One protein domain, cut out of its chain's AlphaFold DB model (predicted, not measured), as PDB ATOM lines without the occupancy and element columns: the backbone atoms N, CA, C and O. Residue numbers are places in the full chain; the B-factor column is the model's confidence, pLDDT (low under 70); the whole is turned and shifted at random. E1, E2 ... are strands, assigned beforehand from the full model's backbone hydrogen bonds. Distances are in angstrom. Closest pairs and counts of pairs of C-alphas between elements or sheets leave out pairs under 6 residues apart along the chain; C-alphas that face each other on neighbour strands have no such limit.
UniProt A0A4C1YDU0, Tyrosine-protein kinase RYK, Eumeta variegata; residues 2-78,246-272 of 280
ATOM      1  N   ASP A   2      32.468 -25.696 -11.524       86.19
ATOM      2  CA  ASP A   2      31.334 -25.275 -10.703       86.19
ATOM      3  C   ASP A   2      30.064 -25.980 -11.180       86.19
ATOM      4  O   ASP A   2      29.840 -26.111 -12.388       86.19
ATOM      5  N   ILE A   3      29.303 -26.538 -10.241       87.75
ATOM      6  CA  ILE A   3      28.102 -27.323 -10.528       87.75
ATOM      7  C   ILE A   3      27.012 -26.921  -9.543       87.75
ATOM      8  O   ILE A   3      26.999 -27.376  -8.399       87.75
ATOM      9  N   ASP A   4      26.072 -26.126 -10.030       91.56
ATOM     10  CA  ASP A   4      24.888 -25.707  -9.298       91.56
ATOM     11  C   ASP A   4      23.704 -26.636  -9.616       91.56
ATOM     12  O   ASP A   4      23.440 -26.974 -10.779       91.56
ATOM     13  N   TYR A   5      23.021 -27.108  -8.571       91.06
ATOM     14  CA  TYR A   5      21.892 -28.030  -8.688       91.06
ATOM     15  C   TYR A   5      20.967 -27.983  -7.468       91.06
ATOM     16  O   TYR A   5      21.399 -27.977  -6.316       91.06
ATOM     17  N   GLU A   6      19.663 -28.088  -7.715       90.31
ATOM     18  CA  GLU A   6      18.658 -28.198  -6.657       90.31
ATOM     19  C   GLU A   6      18.299 -29.675  -6.416       90.31
ATOM     20  O   GLU A   6      17.518 -30.274  -7.154       90.31
ATOM     21  N   SER A   7      18.875 -30.306  -5.385       82.31
ATOM     22  CA  SER A   7      18.788 -31.771  -5.218       82.31
ATOM     23  C   SER A   7      17.364 -32.305  -5.010       82.31
ATOM     24  O   SER A   7      17.079 -33.451  -5.376       82.31
ATOM     25  N   ARG A   8      16.487 -31.518  -4.364       84.31
ATOM     26  CA  ARG A   8      15.115 -31.881  -3.938       84.31
ATOM     27  C   ARG A   8      15.008 -33.247  -3.224       84.31
ATOM     28  O   ARG A   8      13.939 -33.862  -3.182       84.31
ATOM     29  N   GLY A   9      16.119 -33.759  -2.679       87.88
ATOM     30  CA  GLY A   9      16.236 -35.114  -2.119       87.88
ATOM     31  C   GLY A   9      16.131 -36.264  -3.139       87.88
ATOM     32  O   GLY A   9      16.041 -37.428  -2.745       87.88
ATOM     33  N   ALA A  10      16.130 -35.969  -4.442       91.00
ATOM     34  CA  ALA A  10      16.028 -36.948  -5.527       91.00
ATOM     35  C   ALA A  10      17.391 -37.299  -6.163       91.00
ATOM     36  O   ALA A  10      17.507 -38.309  -6.863       91.00
ATOM     37  N   MET A  11      18.438 -36.513  -5.891       91.44
ATOM     38  CA  MET A  11      19.785 -36.709  -6.435       91.44
ATOM     39  C   MET A  11      20.867 -36.557  -5.364       91.44
ATOM     40  O   MET A  11      20.744 -35.754  -4.443       91.44
ATOM     41  N   ARG A  12      21.914 -37.373  -5.493       91.31
ATOM     42  CA  ARG A  12      23.147 -37.319  -4.699       91.31
ATOM     43  C   ARG A  12      24.134 -36.314  -5.315       91.31
ATOM     44  O   ARG A  12      23.958 -35.949  -6.478       91.31
ATOM     45  N   PRO A  13      25.186 -35.909  -4.583       92.56
ATOM     46  CA  PRO A  13      26.204 -35.016  -5.120       92.56
ATOM     47  C   PRO A  13      26.768 -35.503  -6.469       92.56
ATOM     48  O   PRO A  13      27.088 -36.695  -6.597       92.56
ATOM     49  N   PRO A  14      26.872 -34.620  -7.480       91.81
ATOM     50  CA  PRO A  14      27.529 -34.916  -8.746       91.81
ATOM     51  C   PRO A  14      28.963 -35.411  -8.542       91.81
ATOM     52  O   PRO A  14      29.669 -34.946  -7.650       91.81
ATOM     53  N   GLN A  15      29.410 -36.340  -9.386       89.88
ATOM     54  CA  GLN A  15      30.791 -36.833  -9.369       89.88
ATOM     55  C   GLN A  15      31.477 -36.475 -10.678       89.88
ATOM     56  O   GLN A  15      30.916 -36.705 -11.748       89.88
ATOM     57  N   VAL A  16      32.701 -35.968 -10.605       89.31
ATOM     58  CA  VAL A  16      33.487 -35.566 -11.775       89.31
ATOM     59  C   VAL A  16      34.825 -36.300 -11.751       89.31
ATOM     60  O   VAL A  16      35.378 -36.533 -10.681       89.31
ATOM     61  N   ASN A  17      35.337 -36.692 -12.918       85.31
ATOM     62  CA  ASN A  17      36.610 -37.413 -13.054       85.31
ATOM     63  C   ASN A  17      37.801 -36.511 -13.448       85.31
ATOM     64  O   ASN A  17      38.760 -36.998 -14.040       85.31
ATOM     65  N   ILE A  18      37.735 -35.213 -13.147       83.00
ATOM     66  CA  ILE A  18      38.827 -34.254 -13.356       83.00
ATOM     67  C   ILE A  18      39.098 -33.477 -12.074       83.00
ATOM     68  O   ILE A  18      38.222 -33.354 -11.217       83.00
ATOM     69  N   SER A  19      40.318 -32.962 -11.948       83.81
ATOM     70  CA  SER A  19      40.724 -32.166 -10.797       83.81
ATOM     71  C   SER A  19      39.987 -30.828 -10.738       83.81
ATOM     72  O   SER A  19      39.539 -30.275 -11.745       83.81
ATOM     73  N   GLU A  20      39.909 -30.273  -9.530       83.25
ATOM     74  CA  GLU A  20      39.336 -28.950  -9.295       83.25
ATOM     75  C   GLU A  20      40.147 -27.805  -9.881       83.25
ATOM     76  O   GLU A  20      39.605 -26.718  -9.875       83.25
ATOM     77  N   ARG A  21      41.398 -28.012 -10.319       81.56
ATOM     78  CA  ARG A  21      42.316 -27.093 -11.034       81.56
ATOM     79  C   ARG A  21      43.341 -27.929 -11.798       81.56
ATOM     80  O   ARG A  21      43.735 -28.994 -11.319       81.56
ATOM     81  N   GLY A  22      43.765 -27.486 -12.979       84.62
ATOM     82  CA  GLY A  22      44.714 -28.249 -13.795       84.62
ATOM     83  C   GLY A  22      45.067 -27.581 -15.118       84.62
ATOM     84  O   GLY A  22      44.701 -26.438 -15.361       84.62
ATOM     85  N   TYR A  23      45.777 -28.289 -15.991       82.44
ATOM     86  CA  TYR A  23      46.057 -27.832 -17.355       82.44
ATOM     87  C   TYR A  23      45.089 -28.474 -18.349       82.44
ATOM     88  O   TYR A  23      44.670 -29.616 -18.159       82.44
ATOM     89  N   VAL A  24      44.752 -27.752 -19.422       84.06
ATOM     90  CA  VAL A  24      44.026 -28.349 -20.551       84.06
ATOM     91  C   VAL A  24      44.966 -29.342 -21.243       84.06
ATOM     92  O   VAL A  24      46.079 -28.949 -21.607       84.06
ATOM     93  N   PRO A  25      44.565 -30.609 -21.437       81.62
ATOM     94  CA  PRO A  25      45.408 -31.588 -22.107       81.62
ATOM     95  C   PRO A  25      45.647 -31.197 -23.573       81.62
ATOM     96  O   PRO A  25      44.763 -30.686 -24.266       81.62
ATOM     97  N   THR A  26      46.869 -31.435 -24.046       78.19
ATOM     98  CA  THR A  26      47.273 -31.210 -25.446       78.19
ATOM     99  C   THR A  26      46.805 -32.330 -26.371       78.19
ATOM    100  O   THR A  26      46.728 -32.155 -27.583       78.19
ATOM    101  N   THR A  27      46.476 -33.487 -25.802       74.56
ATOM    102  CA  THR A  27      45.799 -34.578 -26.495       74.56
ATOM    103  C   THR A  27      44.309 -34.545 -26.192       74.56
ATOM    104  O   THR A  27      43.875 -34.064 -25.147       74.56
ATOM    105  N   LEU A  28      43.518 -35.063 -27.130       81.94
ATOM    106  CA  LEU A  28      42.079 -35.194 -26.969       81.94
ATOM    107  C   LEU A  28      41.765 -36.116 -25.785       81.94
ATOM    108  O   LEU A  28      42.116 -37.295 -25.807       81.94
ATOM    109  N   GLN A  29      41.093 -35.581 -24.769       75.56
ATOM    110  CA  GLN A  29      40.644 -36.346 -23.608       75.56
ATOM    111  C   GLN A  29      39.176 -36.070 -23.306       75.56
ATOM    112  O   GLN A  29      38.669 -34.973 -23.552       75.56
ATOM    113  N   THR A  30      38.503 -37.072 -22.743       79.31
ATOM    114  CA  THR A  30      37.093 -36.991 -22.356       79.31
ATOM    115  C   THR A  30      36.969 -37.024 -20.842       79.31
ATOM    116  O   THR A  30      37.469 -37.936 -20.181       79.31
ATOM    117  N   PHE A  31      36.262 -36.042 -20.293       84.38
ATOM    118  CA  PHE A  31      35.857 -36.046 -18.897       84.38
ATOM    119  C   PHE A  31      34.376 -36.388 -18.768       84.38
ATOM    120  O   PHE A  31      33.577 -36.191 -19.685       84.38
ATOM    121  N   ARG A  32      34.020 -36.922 -17.603       83.12
ATOM    122  CA  ARG A  32      32.713 -37.469 -17.282       83.12
ATOM    123  C   ARG A  32      32.172 -36.836 -16.011       83.12
ATOM    124  O   ARG A  32      32.812 -36.887 -14.962       83.12
ATOM    125  N   VAL A  33      30.945 -36.335 -16.098       89.12
ATOM    126  CA  VAL A  33      30.162 -35.837 -14.960       89.12
ATOM    127  C   VAL A  33      29.009 -36.800 -14.716       89.12
ATOM    128  O   VAL A  33      28.147 -36.979 -15.576       89.12
ATOM    129  N   ARG A  34      28.992 -37.456 -13.559       89.56
ATOM    130  CA  ARG A  34      27.926 -38.369 -13.135       89.56
ATOM    131  C   ARG A  34      26.910 -37.612 -12.291       89.56
ATOM    132  O   ARG A  34      27.284 -36.933 -11.341       89.56
ATOM    133  N   LEU A  35      25.631 -37.802 -12.607       92.31
ATOM    134  CA  LEU A  35      24.492 -37.209 -11.892       92.31
ATOM    135  C   LEU A  35      23.655 -38.335 -11.259       92.31
ATOM    136  O   LEU A  35      22.708 -38.827 -11.890       92.31
ATOM    137  N   PRO A  36      24.058 -38.842 -10.079       92.06
ATOM    138  CA  PRO A  36      23.460 -40.026  -9.473       92.06
ATOM    139  C   PRO A  36      22.125 -39.719  -8.782       92.06
ATOM    140  O   PRO A  36      22.078 -38.979  -7.805       92.06
ATOM    141  N   CYS A  37      21.039 -40.363  -9.210       90.88
ATOM    142  CA  CYS A  37      19.765 -40.293  -8.488       90.88
ATOM    143  C   CYS A  37      19.824 -41.091  -7.172       90.88
ATOM    144  O   CYS A  37      20.586 -42.057  -7.038       90.88
ATOM    145  N   THR A  38      19.016 -40.690  -6.192       89.88
ATOM    146  CA  THR A  38      18.797 -41.451  -4.947       89.88
ATOM    147  C   THR A  38      17.863 -42.639  -5.173       89.88
ATOM    148  O   THR A  38      17.982 -43.643  -4.483       89.88
ATOM    149  N   GLY A  39      16.933 -42.526  -6.130       88.00
ATOM    150  CA  GLY A  39      15.875 -43.515  -6.377       88.00
ATOM    151  C   GLY A  39      14.724 -43.462  -5.362       88.00
ATOM    152  O   GLY A  39      13.755 -44.211  -5.487       88.00
ATOM    153  N   SER A  40      14.788 -42.565  -4.370       87.81
ATOM    154  CA  SER A  40      13.768 -42.423  -3.321       87.81
ATOM    155  C   SER A  40      12.630 -41.472  -3.705       87.81
ATOM    156  O   SER A  40      11.517 -41.594  -3.187       87.81
ATOM    157  N   ARG A  41      12.885 -40.535  -4.626       88.81
ATOM    158  CA  ARG A  41      11.938 -39.505  -5.075       88.81
ATOM    159  C   ARG A  41      12.031 -39.291  -6.584       88.81
ATOM    160  O   ARG A  41      13.121 -39.341  -7.151       88.81
ATOM    161  N   SER A  42      10.883 -39.033  -7.208       89.81
ATOM    162  CA  SER A  42      10.813 -38.618  -8.610       89.81
ATOM    163  C   SER A  42      10.892 -37.098  -8.694       89.81
ATOM    164  O   SER A  42      10.072 -36.420  -8.080       89.81
ATOM    165  N   ALA A  43      11.855 -36.566  -9.438       89.56
ATOM    166  CA  ALA A  43      11.995 -35.135  -9.687       89.56
ATOM    167  C   ALA A  43      12.818 -34.893 -10.954       89.56
ATOM    168  O   ALA A  43      13.702 -35.682 -11.288       89.56
ATOM    169  N   GLU A  44      12.552 -33.782 -11.630       90.88
ATOM    170  CA  GLU A  44      13.438 -33.234 -12.652       90.88
ATOM    171  C   GLU A  44      14.306 -32.149 -12.010       90.88
ATOM    172  O   GLU A  44      13.791 -31.257 -11.337       90.88
ATOM    173  N   ILE A  45      15.620 -32.259 -12.171       90.19
ATOM    174  CA  ILE A  45      16.611 -31.390 -11.539       90.19
ATOM    175  C   ILE A  45      17.372 -30.657 -12.630       90.19
ATOM    176  O   ILE A  45      18.030 -31.288 -13.457       90.19
ATOM    177  N   LEU A  46      17.302 -29.330 -12.622       92.25
ATOM    178  CA  LEU A  46      18.140 -28.492 -13.468       92.25
ATOM    179  C   LEU A  46      19.559 -28.468 -12.890       92.25
ATOM    180  O   LEU A  46      19.744 -28.170 -11.712       92.25
ATOM    181  N   VAL A  47      20.542 -28.799 -13.721       91.69
ATOM    182  CA  VAL A  47      21.962 -28.775 -13.372       91.69
ATOM    183  C   VAL A  47      22.667 -27.774 -14.275       91.69
ATOM    184  O   VAL A  47      22.676 -27.931 -15.500       91.69
ATOM    185  N   ASN A  48      23.273 -26.764 -13.661       89.81
ATOM    186  CA  ASN A  48      24.094 -25.765 -14.328       89.81
ATOM    187  C   ASN A  48      25.561 -26.070 -14.031       89.81
ATOM    188  O   ASN A  48      25.967 -26.179 -12.881       89.81
ATOM    189  N   MET A  49      26.353 -26.247 -15.075       89.50
ATOM    190  CA  MET A  49      27.752 -26.642 -15.001       89.50
ATOM    191  C   MET A  49      28.601 -25.582 -15.685       89.50
ATOM    192  O   MET A  49      28.377 -25.291 -16.859       89.50
ATOM    193  N   GLN A  50      29.593 -25.043 -14.988       87.00
ATOM    194  CA  GLN A  50      30.489 -24.024 -15.518       87.00
ATOM    195  C   GLN A  50      31.951 -24.478 -15.471       87.00
ATOM    196  O   GLN A  50      32.464 -24.972 -14.458       87.00
ATOM    197  N   LEU A  51      32.632 -24.299 -16.601       86.06
ATOM    198  CA  LEU A  51      34.043 -24.610 -16.792       86.06
ATOM    199  C   LEU A  51      34.774 -23.372 -17.315       86.06
ATOM    200  O   LEU A  51      34.572 -22.975 -18.458       86.06
ATOM    201  N   ASN A  52      35.653 -22.798 -16.496       85.19
ATOM    202  CA  ASN A  52      36.464 -21.650 -16.888       85.19
ATOM    203  C   ASN A  52      37.838 -22.127 -17.386       85.19
ATOM    204  O   ASN A  52      38.519 -22.930 -16.747       85.19
ATOM    205  N   ILE A  53      38.242 -21.633 -18.549       83.88
ATOM    206  CA  ILE A  53      39.519 -21.909 -19.198       83.88
ATOM    207  C   ILE A  53      40.252 -20.584 -19.308       83.88
ATOM    208  O   ILE A  53      39.813 -19.691 -20.028       83.88
ATOM    209  N   SER A  54      41.390 -20.481 -18.634       81.94
ATOM    210  CA  SER A  54      42.248 -19.308 -18.741       81.94
ATOM    211  C   SER A  54      43.404 -19.544 -19.698       81.94
ATOM    212  O   SER A  54      43.939 -20.658 -19.826       81.94
ATOM    213  N   ALA A  55      43.820 -18.474 -20.355       80.19
ATOM    214  CA  ALA A  55      45.093 -18.461 -21.040       80.19
ATOM    215  C   ALA A  55      46.166 -17.905 -20.091       80.19
ATOM    216  O   ALA A  55      45.942 -16.886 -19.446       80.19
ATOM    217  N   PRO A  56      47.349 -18.536 -19.988       73.25
ATOM    218  CA  PRO A  56      48.451 -17.948 -19.228       73.25
ATOM    219  C   PRO A  56      49.002 -16.685 -19.902       73.25
ATOM    220  O   PRO A  56      49.639 -15.863 -19.250       73.25
ATOM    221  N   ASP A  57      48.774 -16.546 -21.206       77.06
ATOM    222  CA  ASP A  57      49.138 -15.372 -21.980       77.06
ATOM    223  C   ASP A  57      48.035 -14.309 -21.895       77.06
ATOM    224  O   ASP A  57      46.881 -14.570 -22.240       77.06
ATOM    225  N   ARG A  58      48.414 -13.090 -21.497       71.69
ATOM    226  CA  ARG A  58      47.505 -11.942 -21.358       71.69
ATOM    227  C   ARG A  58      46.923 -11.465 -22.689       71.69
ATOM    228  O   ARG A  58      45.935 -10.736 -22.676       71.69
ATOM    229  N   ALA A  59      47.512 -11.851 -23.823       73.81
ATOM    230  CA  ALA A  59      46.952 -11.538 -25.137       73.81
ATOM    231  C   ALA A  59      45.642 -12.298 -25.422       73.81
ATOM    232  O   ALA A  59      44.879 -11.914 -26.307       73.81
ATOM    233  N   HIS A  60      45.364 -13.367 -24.672       71.56
ATOM    234  CA  HIS A  60      44.207 -14.226 -24.867       71.56
ATOM    235  C   HIS A  60      43.210 -14.057 -23.715       71.56
ATOM    236  O   HIS A  60      43.583 -14.069 -22.546       71.56
ATOM    237  N   LYS A  61      41.924 -13.903 -24.051       79.12
ATOM    238  CA  LYS A  61      40.849 -13.780 -23.059       79.12
ATOM    239  C   LYS A  61      40.492 -15.135 -22.456       79.12
ATOM    240  O   LYS A  61      40.510 -16.155 -23.150       79.12
ATOM    241  N   ASP A  62      40.087 -15.104 -21.193       81.25
ATOM    242  CA  ASP A  62      39.505 -16.254 -20.512       81.25
ATOM    243  C   ASP A  62      38.171 -16.649 -21.158       81.25
ATOM    244  O   ASP A  62      37.385 -15.806 -21.599       81.25
ATOM    245  N   VAL A  63      37.921 -17.954 -21.222       82.56
ATOM    246  CA  VAL A  63      36.734 -18.551 -21.833       82.56
ATOM    247  C   VAL A  63      35.951 -19.297 -20.760       82.56
ATOM    248  O   VAL A  63      36.492 -20.185 -20.108       82.56
ATOM    249  N   SER A  64      34.666 -18.980 -20.601       83.81
ATOM    250  CA  SER A  64      33.746 -19.735 -19.743       83.81
ATOM    251  C   SER A  64      32.824 -20.599 -20.598       83.81
ATOM    252  O   SER A  64      32.159 -20.104 -21.510       83.81
ATOM    253  N   LEU A  65      32.787 -21.899 -20.315       85.25
ATOM    254  CA  LEU A  65      31.874 -22.853 -20.931       85.25
ATOM    255  C   LEU A  65      30.740 -23.156 -19.950       85.25
ATOM    256  O   LEU A  65      30.975 -23.704 -18.873       85.25
ATOM    257  N   MET A  66      29.512 -22.814 -20.338       85.56
ATOM    258  CA  MET A  66      28.310 -23.043 -19.538       85.56
ATOM    259  C   MET A  66      27.471 -24.165 -20.147       85.56
ATOM    260  O   MET A  66      26.997 -24.065 -21.278       85.56
ATOM    261  N   PHE A  67      27.237 -25.219 -19.376       88.19
ATOM    262  CA  PHE A  67      26.413 -26.356 -19.758       88.19
ATOM    263  C   PHE A  67      25.178 -26.408 -18.864       88.19
ATOM    264  O   PHE A  67      25.285 -26.491 -17.644       88.19
ATOM    265  N   LYS A  68      23.991 -26.393 -19.471       88.56
ATOM    266  CA  LYS A  68      22.719 -26.573 -18.763       88.56
ATOM    267  C   LYS A  68      22.141 -27.929 -19.126       88.56
ATOM    268  O   LYS A  68      21.998 -28.239 -20.311       88.56
ATOM    269  N   ARG A  69      21.832 -28.754 -18.128       87.50
ATOM    270  CA  ARG A  69      21.301 -30.104 -18.342       87.50
ATOM    271  C   ARG A  69      20.254 -30.451 -17.296       87.50
ATOM    272  O   ARG A  69      20.492 -30.296 -16.106       87.50
ATOM    273  N   ASN A  70      19.133 -31.009 -17.741       88.19
ATOM    274  CA  ASN A  70      18.104 -31.523 -16.843       88.19
ATOM    275  C   ASN A  70      18.374 -32.998 -16.536       88.19
ATOM    276  O   ASN A  70      18.610 -33.805 -17.440       88.19
ATOM    277  N   LYS A  71      18.323 -33.364 -15.256       88.00
ATOM    278  CA  LYS A  71      18.385 -34.741 -14.779       88.00
ATOM    279  C   LYS A  71      17.009 -35.177 -14.303       88.00
ATOM    280  O   LYS A  71      16.492 -34.653 -13.325       88.00
ATOM    281  N   ILE A  72      16.451 -36.191 -14.954       90.25
ATOM    282  CA  ILE A  72      15.211 -36.825 -14.507       90.25
ATOM    283  C   ILE A  72      15.581 -37.965 -13.555       90.25
ATOM    284  O   ILE A  72      16.266 -38.916 -13.940       90.25
ATOM    285  N   CYS A  73      15.140 -37.857 -12.309       89.50
ATOM    286  CA  CYS A  73      15.198 -38.912 -11.312       89.50
ATOM    287  C   CYS A  73      13.804 -39.500 -11.117       89.50
ATOM    288  O   CYS A  73      12.813 -38.773 -11.072       89.50
ATOM    289  N   LEU A  74      13.733 -40.825 -11.007       86.94
ATOM    290  CA  LEU A  74      12.493 -41.570 -10.826       86.94
ATOM    291  C   LEU A  74      12.578 -42.383  -9.533       86.94
ATOM    292  O   LEU A  74      13.613 -42.975  -9.226       86.94
ATOM    293  N   LYS A  75      11.479 -42.419  -8.783       89.19
ATOM    294  CA  LYS A  75      11.321 -43.277  -7.610       89.19
ATOM    295  C   LYS A  75      11.234 -44.745  -8.035       89.19
ATOM    296  O   LYS A  75      10.567 -45.062  -9.015       89.19
ATOM    297  N   GLY A  76      11.858 -45.635  -7.266       74.19
ATOM    298  CA  GLY A  76      11.744 -47.088  -7.455       74.19
ATOM    299  C   GLY A  76      12.608 -47.661  -8.581       74.19
ATOM    300  O   GLY A  76      12.626 -48.872  -8.762       74.19
ATOM    301  N   LEU A  77      13.362 -46.818  -9.295       66.00
ATOM    302  CA  LEU A  77      14.424 -47.270 -10.183       66.00
ATOM    303  C   LEU A  77      15.744 -47.213  -9.399       66.00
ATOM    304  O   LEU A  77      16.152 -46.112  -9.003       66.00
ATOM    305  N   PRO A  78      16.413 -48.348  -9.121       53.78
ATOM    306  CA  PRO A  78      17.736 -48.295  -8.526       53.78
ATOM    307  C   PRO A  78      18.646 -47.512  -9.476       53.78
ATOM    308  O   PRO A  78      18.647 -47.741 -10.688       53.78
ATOM    309  N   ALA A 246      39.306 -24.074 -28.494       32.34
ATOM    310  CA  ALA A 246      39.158 -25.404 -27.917       32.34
ATOM    311  C   ALA A 246      37.769 -25.917 -28.319       32.34
ATOM    312  O   ALA A 246      36.756 -25.301 -27.986       32.34
ATOM    313  N   VAL A 247      37.716 -27.006 -29.082       35.00
ATOM    314  CA  VAL A 247      36.451 -27.590 -29.532       35.00
ATOM    315  C   VAL A 247      35.945 -28.514 -28.431       35.00
ATOM    316  O   VAL A 247      36.481 -29.604 -28.244       35.00
ATOM    317  N   ALA A 248      34.932 -28.064 -27.688       32.75
ATOM    318  CA  ALA A 248      34.205 -28.893 -26.735       32.75
ATOM    319  C   ALA A 248      32.956 -29.470 -27.410       32.75
ATOM    320  O   ALA A 248      31.977 -28.763 -27.641       32.75
ATOM    321  N   THR A 249      32.988 -30.757 -27.741       35.69
ATOM    322  CA  THR A 249      31.803 -31.500 -28.184       35.69
ATOM    323  C   THR A 249      31.240 -32.290 -27.008       35.69
ATOM    324  O   THR A 249      31.961 -33.026 -26.332       35.69
ATOM    325  N   ALA A 250      29.946 -32.107 -26.745       34.66
ATOM    326  CA  ALA A 250      29.214 -32.815 -25.704       34.66
ATOM    327  C   ALA A 250      28.210 -33.780 -26.339       34.66
ATOM    328  O   ALA A 250      27.311 -33.353 -27.065       34.66
ATOM    329  N   ASN A 251      28.336 -35.073 -26.040       35.69
ATOM    330  CA  ASN A 251      27.365 -36.078 -26.464       35.69
ATOM    331  C   ASN A 251      26.344 -36.302 -25.345       35.69
ATOM    332  O   ASN A 251      26.662 -36.779 -24.257       35.69
ATOM    333  N   CYS A 252      25.089 -35.952 -25.620       33.62
ATOM    334  CA  CYS A 252      23.996 -36.021 -24.659       33.62
ATOM    335  C   CYS A 252      23.017 -37.141 -25.035       33.62
ATOM    336  O   CYS A 252      22.099 -36.920 -25.816       33.62
ATOM    337  N   ALA A 253      23.144 -38.324 -24.431       35.59
ATOM    338  CA  ALA A 253      22.047 -39.294 -24.422       35.59
ATOM    339  C   ALA A 253      21.061 -38.949 -23.289       35.59
ATOM    340  O   ALA A 253      21.464 -38.751 -22.138       35.59
ATOM    341  N   ASN A 254      19.764 -38.874 -23.607       39.03
ATOM    342  CA  ASN A 254      18.693 -38.430 -22.695       39.03
ATOM    343  C   ASN A 254      18.448 -39.362 -21.498       39.03
ATOM    344  O   ASN A 254      17.786 -38.968 -20.545       39.03
ATOM    345  N   ASN A 255      19.026 -40.565 -21.512       40.22
ATOM    346  CA  ASN A 255      18.945 -41.528 -20.413       40.22
ATOM    347  C   ASN A 255      20.316 -41.856 -19.793       40.22
ATOM    348  O   ASN A 255      20.444 -42.775 -18.988       40.22
ATOM    349  N   SER A 256      21.371 -41.127 -20.176       42.59
ATOM    350  CA  SER A 256      22.705 -41.404 -19.649       42.59
ATOM    351  C   SER A 256      22.841 -40.872 -18.226       42.59
ATOM    352  O   SER A 256      22.520 -39.720 -17.916       42.59
ATOM    353  N   THR A 257      23.376 -41.712 -17.341       51.91
ATOM    354  CA  THR A 257      23.805 -41.329 -15.988       51.91
ATOM    355  C   THR A 257      24.979 -40.355 -15.991       51.91
ATOM    356  O   THR A 257      25.386 -39.893 -14.921       51.91
ATOM    357  N   ALA A 258      25.503 -40.038 -17.174       48.22
ATOM    358  CA  ALA A 258      26.702 -39.264 -17.359       48.22
ATOM    359  C   ALA A 258      26.613 -38.270 -18.519       48.22
ATOM    360  O   ALA A 258      26.006 -38.543 -19.554       48.22
ATOM    361  N   PHE A 259      27.256 -37.128 -18.315       55.00
ATOM    362  CA  PHE A 259      27.621 -36.167 -19.343       55.00
ATOM    363  C   PHE A 259      29.092 -36.388 -19.696       55.00
ATOM    364  O   PHE A 259      29.923 -36.468 -18.790       55.00
ATOM    365  N   GLU A 260      29.387 -36.513 -20.986       49.78
ATOM    366  CA  GLU A 260      30.745 -36.655 -21.503       49.78
ATOM    367  C   GLU A 260      31.065 -35.462 -22.392       49.78
ATOM    368  O   GLU A 260      30.305 -35.131 -23.308       49.78
ATOM    369  N   ALA A 261      32.188 -34.820 -22.096       53.66
ATOM    370  CA  ALA A 261      32.702 -33.704 -22.864       53.66
ATOM    371  C   ALA A 261      34.171 -33.942 -23.188       53.66
ATOM    372  O   ALA A 261      34.955 -34.402 -22.352       53.66
ATOM    373  N   THR A 262      34.519 -33.633 -24.429       44.88
ATOM    374  CA  THR A 262      35.847 -33.866 -24.979       44.88
ATOM    375  C   THR A 262      36.569 -32.539 -25.149       44.88
ATOM    376  O   THR A 262      35.967 -31.573 -25.608       44.88
ATOM    377  N   MET A 263      37.847 -32.475 -24.778       51.75
ATOM    378  CA  MET A 263      38.669 -31.269 -24.902       51.75
ATOM    379  C   MET A 263      40.064 -31.605 -25.432       51.75
ATOM    380  O   MET A 263      40.633 -32.636 -25.079       51.75
ATOM    381  N   ALA A 264      40.612 -30.709 -26.253       41.81
ATOM    382  CA  ALA A 264      42.008 -30.706 -26.687       41.81
ATOM    383  C   ALA A 264      42.487 -29.260 -26.886       41.81
ATOM    384  O   ALA A 264      41.750 -28.437 -27.437       41.81
ATOM    385  N   ALA A 265      43.719 -28.959 -26.473       49.53
ATOM    386  CA  ALA A 265      44.424 -27.727 -26.826       49.53
ATOM    387  C   ALA A 265      45.457 -27.981 -27.945       49.53
ATOM    388  O   ALA A 265      46.050 -29.059 -27.986       49.53
ATOM    389  N   PRO A 266      45.713 -27.009 -28.843       51.19
ATOM    390  CA  PRO A 266      46.772 -27.131 -29.840       51.19
ATOM    391  C   PRO A 266      48.162 -27.256 -29.179       51.19
ATOM    392  O   PRO A 266      48.392 -26.683 -28.110       51.19
ATOM    393  N   PRO A 267      49.114 -27.966 -29.813       47.53
ATOM    394  CA  PRO A 267      50.379 -28.382 -29.193       47.53
ATOM    395  C   PRO A 267      51.300 -27.227 -28.763       47.53
ATOM    396  O   PRO A 267      52.191 -27.434 -27.945       47.53
ATOM    397  N   SER A 268      51.086 -26.009 -29.270       44.44
ATOM    398  CA  SER A 268      51.886 -24.823 -28.943       44.44
ATOM    399  C   SER A 268      51.337 -23.982 -27.783       44.44
ATOM    400  O   SER A 268      51.963 -22.990 -27.415       44.44
ATOM    401  N   THR A 269      50.187 -24.326 -27.189       53.22
ATOM    402  CA  THR A 269      49.523 -23.470 -26.190       53.22
ATOM    403  C   THR A 269      49.274 -24.224 -24.887       53.22
ATOM    404  O   THR A 269      48.314 -24.982 -24.763       53.22
ATOM    405  N   LYS A 270      50.106 -23.987 -23.863       47.50
ATOM    406  CA  LYS A 270      49.757 -24.380 -22.489       47.50
ATOM    407  C   LYS A 270      48.577 -23.506 -22.060       47.50
ATOM    408  O   LYS A 270      48.731 -22.297 -21.991       47.50
ATOM    409  N   ARG A 271      47.396 -24.079 -21.816       53.88
ATOM    410  CA  ARG A 271      46.241 -23.364 -21.236       53.88
ATOM    411  C   ARG A 271      45.941 -23.921 -19.853       53.88
ATOM    412  O   ARG A 271      46.055 -25.130 -19.645       53.88
ATOM    413  N   VAL A 272      45.587 -23.048 -18.914       48.75
ATOM    414  CA  VAL A 272      45.336 -23.443 -17.525       48.75
ATOM    415  C   VAL A 272      43.836 -23.426 -17.264       48.75
ATOM    416  O   VAL A 272      43.152 -22.434 -17.506       48.75
TER     417      VAL A 272
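What this domain is: This is residues 2 to 78 and 246 to 272 of the 280 residues of the protein "Tyrosine-protein kinase RYK" of Eumeta variegata (UniProt A0A4C1YDU0). With little regular structure, this rod has two small sheets only partly face to face, the long hairpin E3-E4 running along it and residues 6 to 28 along one side. The printed part has 104 residues, of which only 41 are in named elements, the strands E1 to E6 in that order along the chain; with no named helix, the class is all strand. Both sheets, E1-E3-E4 and E2-E6-E5, are antiparallel. It is only just loose, close to compact: radius of gyration of the C-alphas 15.8 A, spans 51 by 21 by 19 A.

Where its parts are: Find C-alpha 2 at (31.334, -25.275, -10.703), where E1 (2 to 5) begins. Next come E2 (29 to 34), E3 (43 to 53, 32.0 A), E4 (63 to 73, 31.4 A), E5 (249 to 251) and E6 (258 to 263), ending at (38.669, -31.269, -24.902).

How they stand to each other: Look at N 4 and O 48, 2.9 A, for E1-E3; N 45 and O 71, 2.8 A, for hairpin E3-E4; N 31 and O 261, 2.9 A, for E2-E6; N 262 and O 249, 3.2 A, for hairpin E5-E6. E3 and E6 are apart.

The domain as a whole: Residues 79 to 245 are cut out; C-alphas 78 and 246 are 36.9 A apart. Link E1 to E2 is long. Residues 77 to 78 and 246 to 272 have pLDDT under 70.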